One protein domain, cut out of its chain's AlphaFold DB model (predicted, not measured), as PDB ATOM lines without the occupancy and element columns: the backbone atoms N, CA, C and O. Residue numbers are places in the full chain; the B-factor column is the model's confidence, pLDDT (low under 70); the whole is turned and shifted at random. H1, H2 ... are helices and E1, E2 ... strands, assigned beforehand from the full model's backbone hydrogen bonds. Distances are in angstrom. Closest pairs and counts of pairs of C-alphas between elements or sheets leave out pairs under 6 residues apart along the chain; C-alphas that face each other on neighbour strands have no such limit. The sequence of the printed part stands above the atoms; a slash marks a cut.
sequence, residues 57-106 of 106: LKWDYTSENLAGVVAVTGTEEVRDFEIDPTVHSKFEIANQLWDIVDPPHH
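AT A GLANCE: This is residues 57 to 106 of the 106 residues of a protein of Heterosigma akashiwo (UniProt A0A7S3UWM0). A small wall of three antiparallel strands, E1, E2 and E3, has one helix, H1, packed over one face, running along the strands and over the inner strand E2. The chain goes through the sheet strand by strand, then turns back after E3 to lay H1 along the strands over that one face; the opposite face has no named helix. The printed part has 50 residues with three named strands and one named helix, in the order E1 E2 E3 H1, and the sheet order is E1, E2, E3, all antiparallel. The class is mixed, helices and strands, and the whole is only just compact, close to loose, with a radius of gyration of the C-alphas of 11.3 A and a flat outline of 31 by 23 by 11 A.

HOW THE PARTS SIT: The sheet is a meander, each strand the antiparallel neighbour of the one before. E1, residues 57 to 60, and E2, residues 66 to 71, form a hairpin, their directions at 143 degrees. N 58 and O 69 are within hydrogen-bond range at 2.8 A, and so are N 60 and O 67 at 2.9 A. E2 and E3, residues 78 to 83, form a second hairpin at 164 degrees, with N 66 and O 83 at 2.9 A and N 79 and O 70 at 2.9 A. E1 and E3 are the edge strands. H1, residues 90 to 101, is on the sheet at a height of 9.5 A over the sheet. It lies over E2 and runs along the strands, at 14 degrees to E2 on the local plane. The closest C-alphas of E2 and H1 are those of Val 70 and Val 101, 6.5 A apart; those of E3 and H1 are Ile 83 and Ile 93, 7.3 A apart. In H1, every O i to N i+4 pair is within hydrogen-bond range.

IN THESE COORDINATES: E1 begins at C-alpha 57, at (-15.810, -44.529, 21.115), and is 9.7 A long. E2 is 16.4 A long and E3 is 16.6 A long, ending at C-alpha 83, at (-17.482, -31.097, 19.127). H1 is 16.5 A long and ends at C-alpha 101, at (-9.315, -41.555, 23.718).

THE WHOLE: The two C-alphas farthest apart are those of Thr 62 and His 106, 33.8 A. The printed part has no cut, and its last residue, 106, is the chain's last. The link from E1 to E2 is tight; those from E2 to E3 and from E3 to H1 are short. The mean pLDDT of the printed part is 90.2, and residues 105 to 106 are under 70.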
ATOM      1  N   LEU A  57     -14.842 -45.579  21.407       93.00
ATOM      2  CA  LEU A  57     -15.810 -44.529  21.115       93.00
ATOM      3  C   LEU A  57     -17.169 -45.120  20.751       93.00
ATOM      4  O   LEU A  57     -17.295 -46.024  19.918       93.00
ATOM      5  N   LYS A  58     -18.208 -44.516  21.313       93.06
ATOM      6  CA  LYS A  58     -19.599 -44.703  20.934       93.06
ATOM      7  C   LYS A  58     -20.169 -43.360  20.498       93.06
ATOM      8  O   LYS A  58     -20.387 -42.483  21.324       93.06
ATOM      9  N   TRP A  59     -20.440 -43.226  19.207       94.38
ATOM     10  CA  TRP A  59     -21.046 -42.020  18.641       94.38
ATOM     11  C   TRP A  59     -22.510 -41.868  19.055       94.38
ATOM     12  O   TRP A  59     -23.262 -42.849  19.083       94.38
ATOM     13  N   ASP A  60     -22.914 -40.630  19.324       95.44
ATOM     14  CA  ASP A  60     -24.312 -40.234  19.433       95.44
ATOM     15  C   ASP A  60     -24.794 -39.697  18.080       95.44
ATOM     16  O   ASP A  60     -24.490 -38.577  17.682       95.44
ATOM     17  N   TYR A  61     -25.567 -40.516  17.364       93.50
ATOM     18  CA  TYR A  61     -26.133 -40.157  16.061       93.50
ATOM     19  C   TYR A  61     -27.396 -39.289  16.153       93.50
ATOM     20  O   TYR A  61     -28.011 -39.010  15.125       93.50
ATOM     21  N   THR A  62     -27.831 -38.921  17.362       95.31
ATOM     22  CA  THR A  62     -28.976 -38.024  17.571       95.31
ATOM     23  C   THR A  62     -28.568 -36.558  17.685       95.31
ATOM     24  O   THR A  62     -29.415 -35.689  17.481       95.31
ATOM     25  N   SER A  63     -27.287 -36.282  17.956       92.56
ATOM     26  CA  SER A  63     -26.740 -34.925  17.987       92.56
ATOM     27  C   SER A  63     -26.502 -34.378  16.575       92.56
ATOM     28  O   SER A  63     -26.151 -35.116  15.653       92.56
ATOM     29  N   GLU A  64     -26.677 -33.066  16.407       92.56
ATOM     30  CA  GLU A  64     -26.273 -32.344  15.190       92.56
ATOM     31  C   GLU A  64     -24.753 -32.091  15.148       92.56
ATOM     32  O   GLU A  64     -24.189 -31.847  14.079       92.56
ATOM     33  N   ASN A  65     -24.089 -32.192  16.304       94.38
ATOM     34  CA  ASN A  65     -22.648 -32.064  16.471       94.38
ATOM     35  C   ASN A  65     -21.950 -33.428  16.446       94.38
ATOM     36  O   ASN A  65     -22.570 -34.493  16.487       94.38
ATOM     37  N   LEU A  66     -20.617 -33.405  16.413       93.56
ATOM     38  CA  LEU A  66     -19.815 -34.609  16.565       93.56
ATOM     39  C   LEU A  66     -19.757 -34.987  18.051       93.56
ATOM     40  O   LEU A  66     -18.875 -34.532  18.780       93.56
ATOM     41  N   ALA A  67     -20.714 -35.801  18.488       96.38
ATOM     42  CA  ALA A  67     -20.901 -36.154  19.888       96.38
ATOM     43  C   ALA A  67     -20.818 -37.660  20.147       96.38
ATOM     44  O   ALA A  67     -20.990 -38.494  19.251       96.38
ATOM     45  N   GLY A  68     -20.570 -38.015  21.401       95.56
ATOM     46  CA  GLY A  68     -20.553 -39.398  21.829       95.56
ATOM     47  C   GLY A  68     -19.945 -39.587  23.204       95.56
ATOM     48  O   GLY A  68     -19.806 -38.659  23.994       95.56
ATOM     49  N   VAL A  69     -19.581 -40.834  23.463       94.88
ATOM     50  CA  VAL A  69     -19.025 -41.294  24.727       94.88
ATOM     51  C   VAL A  69     -17.755 -42.085  24.442       94.88
ATOM     52  O   VAL A  69     -17.734 -42.896  23.515       94.88
ATOM     53  N   VAL A  70     -16.709 -41.887  25.236       93.62
ATOM     54  CA  VAL A  70     -15.494 -42.705  25.224       93.62
ATOM     55  C   VAL A  70     -15.363 -43.456  26.544       93.62
ATOM     56  O   VAL A  70     -15.602 -42.884  27.604       93.62
ATOM     57  N   ALA A  71     -14.967 -44.726  26.499       91.44
ATOM     58  CA  ALA A  71     -14.407 -45.391  27.674       91.44
ATOM     59  C   ALA A  71     -12.879 -45.259  27.612       91.44
ATOM     60  O   ALA A  71     -12.246 -45.809  26.710       91.44
ATOM     61  N   VAL A  72     -12.294 -44.487  28.527       85.62
ATOM     62  CA  VAL A  72     -10.875 -44.114  28.479       85.62
ATOM     63  C   VAL A  72     -10.005 -45.347  28.711       85.62
ATOM     64  O   VAL A  72     -10.133 -46.049  29.720       85.62
ATOM     65  N   THR A  73      -9.100 -45.611  27.769       81.12
ATOM     66  CA  THR A  73      -8.296 -46.838  27.749       81.12
ATOM     67  C   THR A  73      -7.446 -46.971  29.013       81.12
ATOM     68  O   THR A  73      -6.775 -46.036  29.434       81.12
ATOM     69  N   GLY A  74      -7.466 -48.155  29.633       82.06
ATOM     70  CA  GLY A  74      -6.697 -48.429  30.855       82.06
ATOM     71  C   GLY A  74      -7.325 -47.889  32.145       82.06
ATOM     72  O   GLY A  74      -6.738 -48.055  33.212       82.06
ATOM     73  N   THR A  75      -8.519 -47.296  32.070       82.75
ATOM     74  CA  THR A  75      -9.267 -46.788  33.226       82.75
ATOM     75  C   THR A  75     -10.709 -47.312  33.219       82.75
ATOM     76  O   THR A  75     -11.173 -47.861  32.222       82.75
ATOM     77  N   GLU A  76     -11.436 -47.132  34.323       85.12
ATOM     78  CA  GLU A  76     -12.895 -47.343  34.373       85.12
ATOM     79  C   GLU A  76     -13.676 -46.046  34.076       85.12
ATOM     80  O   GLU A  76     -14.875 -45.955  34.343       85.12
ATOM     81  N   GLU A  77     -13.005 -45.016  33.550       89.25
ATOM     82  CA  GLU A  77     -13.611 -43.716  33.287       89.25
ATOM     83  C   GLU A  77     -14.351 -43.704  31.948       89.25
ATOM     84  O   GLU A  77     -13.843 -44.141  30.913       89.25
ATOM     85  N   VAL A  78     -15.558 -43.144  31.970       91.19
ATOM     86  CA  VAL A  78     -16.379 -42.904  30.790       91.19
ATOM     87  C   VAL A  78     -16.586 -41.400  30.660       91.19
ATOM     88  O   VAL A  78     -17.066 -40.769  31.602       91.19
ATOM     89  N   ARG A  79     -16.204 -40.824  29.517       91.69
ATOM     90  CA  ARG A  79     -16.318 -39.386  29.247       91.69
ATOM     91  C   ARG A  79     -17.240 -39.132  28.071       91.69
ATOM     92  O   ARG A  79     -17.092 -39.756  27.020       91.69
ATOM     93  N   ASP A  80     -18.125 -38.165  28.236       94.38
ATOM     94  CA  ASP A  80     -18.926 -37.633  27.141       94.38
ATOM     95  C   ASP A  80     -18.124 -36.559  26.395       94.38
ATOM     96  O   ASP A  80     -17.312 -35.844  26.988       94.38
ATOM     97  N   PHE A  81     -18.351 -36.435  25.092       94.19
ATOM     98  CA  PHE A  81     -17.785 -35.364  24.280       94.19
ATOM     99  C   PHE A  81     -18.815 -34.838  23.284       94.19
ATOM    100  O   PHE A  81     -19.688 -35.568  22.813       94.19
ATOM    101  N   GLU A  82     -18.669 -33.567  22.929       95.69
ATOM    102  CA  GLU A  82     -19.430 -32.912  21.876       95.69
ATOM    103  C   GLU A  82     -18.542 -31.853  21.224       95.69
ATOM    104  O   GLU A  82     -18.005 -30.974  21.897       95.69
ATOM    105  N   ILE A  83     -18.346 -31.973  19.913       93.88
ATOM    106  CA  ILE A  83     -17.482 -31.097  19.127       93.88
ATOM    107  C   ILE A  83     -18.316 -30.513  17.992       93.88
ATOM    108  O   ILE A  83     -18.849 -31.248  17.160       93.88
ATOM    109  N   ASP A  84     -18.403 -29.188  17.931       93.75
ATOM    110  CA  ASP A  84     -19.054 -28.494  16.823       93.75
ATOM    111  C   ASP A  84     -18.123 -28.511  15.586       93.75
ATOM    112  O   ASP A  84     -17.028 -27.931  15.608       93.75
ATOM    113  N   PRO A  85     -18.517 -29.184  14.486       93.25
ATOM    114  CA  PRO A  85     -17.677 -29.320  13.302       93.25
ATOM    115  C   PRO A  85     -17.592 -28.033  12.465       93.25
ATOM    116  O   PRO A  85     -16.835 -27.993  11.493       93.25
ATOM    117  N   THR A  86     -18.375 -27.000  12.787       94.38
ATOM    118  CA  THR A  86     -18.382 -25.717  12.068       94.38
ATOM    119  C   THR A  86     -17.318 -24.750  12.581       94.38
ATOM    120  O   THR A  86     -16.843 -23.902  11.823       94.38
ATOM    121  N   VAL A  87     -16.909 -24.904  13.844       94.06
ATOM    122  CA  VAL A  87     -15.913 -24.047  14.506       94.06
ATOM    123  C   VAL A  87     -14.509 -24.653  14.516       94.06
ATOM    124  O   VAL A  87     -13.539 -23.919  14.690       94.06
ATOM    125  N   HIS A  88     -14.383 -25.963  14.290       92.25
ATOM    126  CA  HIS A  88     -13.102 -26.668  14.271       92.25
ATOM    127  C   HIS A  88     -12.772 -27.238  12.890       92.25
ATOM    128  O   HIS A  88     -13.610 -27.810  12.194       92.25
ATOM    129  N   SER A  89     -11.504 -27.142  12.494       94.94
ATOM    130  CA  SER A  89     -10.998 -27.851  11.322       94.94
ATOM    131  C   SER A  89     -10.955 -29.361  11.572       94.94
ATOM    132  O   SER A  89     -10.787 -29.827  12.697       94.94
ATOM    133  N   LYS A  90     -10.999 -30.161  10.500       93.62
ATOM    134  CA  LYS A  90     -10.874 -31.630  10.600       93.62
ATOM    135  C   LYS A  90      -9.611 -32.080  11.345       93.62
ATOM    136  O   LYS A  90      -9.625 -33.131  11.974       93.62
ATOM    137  N   PHE A  91      -8.530 -31.303  11.247       95.25
ATOM    138  CA  PHE A  91      -7.274 -31.580  11.940       95.25
ATOM    139  C   PHE A  91      -7.401 -31.357  13.452       95.25
ATOM    140  O   PHE A  91      -7.005 -32.219  14.229       95.25
ATOM    141  N   GLU A  92      -8.006 -30.244  13.870       95.06
ATOM    142  CA  GLU A  92      -8.243 -29.949  15.289       95.06
ATOM    143  C   GLU A  92      -9.197 -30.961  15.919       95.06
ATOM    144  O   GLU A  92      -8.906 -31.471  16.995       95.06
ATOM    145  N   ILE A  93     -10.274 -31.318  15.214       94.75
ATOM    146  CA  ILE A  93     -11.220 -32.352  15.654       94.75
ATOM    147  C   ILE A  93     -10.500 -33.686  15.872       94.75
ATOM    148  O   ILE A  93     -10.704 -34.341  16.890       94.75
ATOM    149  N   ALA A  94      -9.645 -34.098  14.930       93.38
ATOM    150  CA  ALA A  94      -8.917 -35.359  15.042       93.38
ATOM    151  C   ALA A  94      -7.985 -35.380  16.261       93.38
ATOM    152  O   ALA A  94      -7.957 -36.381  16.972       93.38
ATOM    153  N   ASN A  95      -7.258 -34.288  16.519       93.69
ATOM    154  CA  ASN A  95      -6.391 -34.192  17.693       93.69
ATOM    155  C   ASN A  95      -7.206 -34.224  18.990       93.69
ATOM    156  O   ASN A  95      -6.894 -35.018  19.869       93.69
ATOM    157  N   GLN A  96      -8.301 -33.457  19.067       92.81
ATOM    158  CA  GLN A  96      -9.186 -33.465  20.236       92.81
ATOM    159  C   GLN A  96      -9.736 -34.865  20.533       92.81
ATOM    160  O   GLN A  96      -9.744 -35.290  21.683       92.81
ATOM    161  N   LEU A  97     -10.163 -35.612  19.509       91.75
ATOM    162  CA  LEU A  97     -10.643 -36.983  19.693       91.75
ATOM    163  C   LEU A  97      -9.548 -37.920  20.215       91.75
ATOM    164  O   LEU A  97      -9.827 -38.743  21.083       91.75
ATOM    165  N   TRP A  98      -8.318 -37.810  19.709       91.38
ATOM    166  CA  TRP A  98      -7.207 -38.630  20.199       91.38
ATOM    167  C   TRP A  98      -6.835 -38.300  21.645       91.38
ATOM    168  O   TRP A  98      -6.659 -39.226  22.431       91.38
ATOM    169  N   ASP A  99      -6.826 -37.018  22.015       91.25
ATOM    170  CA  ASP A  99      -6.582 -36.572  23.393       91.25
ATOM    171  C   ASP A  99      -7.668 -37.071  24.369       91.25
ATOM    172  O   ASP A  99      -7.415 -37.263  25.559       91.25
ATOM    173  N   ILE A 100      -8.893 -37.292  23.877       90.44
ATOM    174  CA  ILE A 100     -10.009 -37.858  24.648       90.44
ATOM    175  C   ILE A 100      -9.861 -39.380  24.815       90.44
ATOM    176  O   ILE A 100     -10.121 -39.904  25.900       90.44
ATOM    177  N   VAL A 101      -9.462 -40.087  23.752       88.69
ATOM    178  CA  VAL A 101      -9.315 -41.555  23.718       88.69
ATOM    179  C   VAL A 101      -8.136 -42.040  24.557       88.69
ATOM    180  O   VAL A 101      -8.259 -43.040  25.272       88.69
ATOM    181  N   ASP A 102      -7.008 -41.345  24.457       86.75
ATOM    182  CA  ASP A 102      -5.765 -41.676  25.146       86.75
ATOM    183  C   ASP A 102      -5.136 -40.392  25.706       86.75
ATOM    184  O   ASP A 102      -4.217 -39.820  25.110       86.75
ATOM    185  N   PRO A 103      -5.681 -39.871  26.821       82.94
ATOM    186  CA  PRO A 103      -5.168 -38.654  27.420       82.94
ATOM    187  C   PRO A 103      -3.727 -38.882  27.898       82.94
ATOM    188  O   PRO A 103      -3.450 -39.901  28.541       82.94
ATOM    189  N   PRO A 104      -2.804 -37.933  27.650       75.94
ATOM    190  CA  PRO A 104      -1.414 -38.075  28.060       75.94
ATOM    191  C   PRO A 104      -1.320 -38.343  29.567       75.94
ATOM    192  O   PRO A 104      -1.862 -37.597  30.383       75.94
ATOM    193  N   HIS A 105      -0.640 -39.432  29.931       65.50
ATOM    194  CA  HIS A 105      -0.426 -39.812  31.324       65.50
ATOM    195  C   HIS A 105       0.395 -38.729  32.045       65.50
ATOM    196  O   HIS A 105       1.537 -38.459  31.665       65.50
ATOM    197  N   HIS A 106      -0.193 -38.114  33.074       50.03
ATOM    198  CA  HIS A 106       0.487 -37.225  34.020       50.03
ATOM    199  C   HIS A 106       0.934 -37.985  35.268       50.03
ATOM    200  O   HIS A 106       0.150 -38.835  35.750       50.03
TER     201      HIS A 106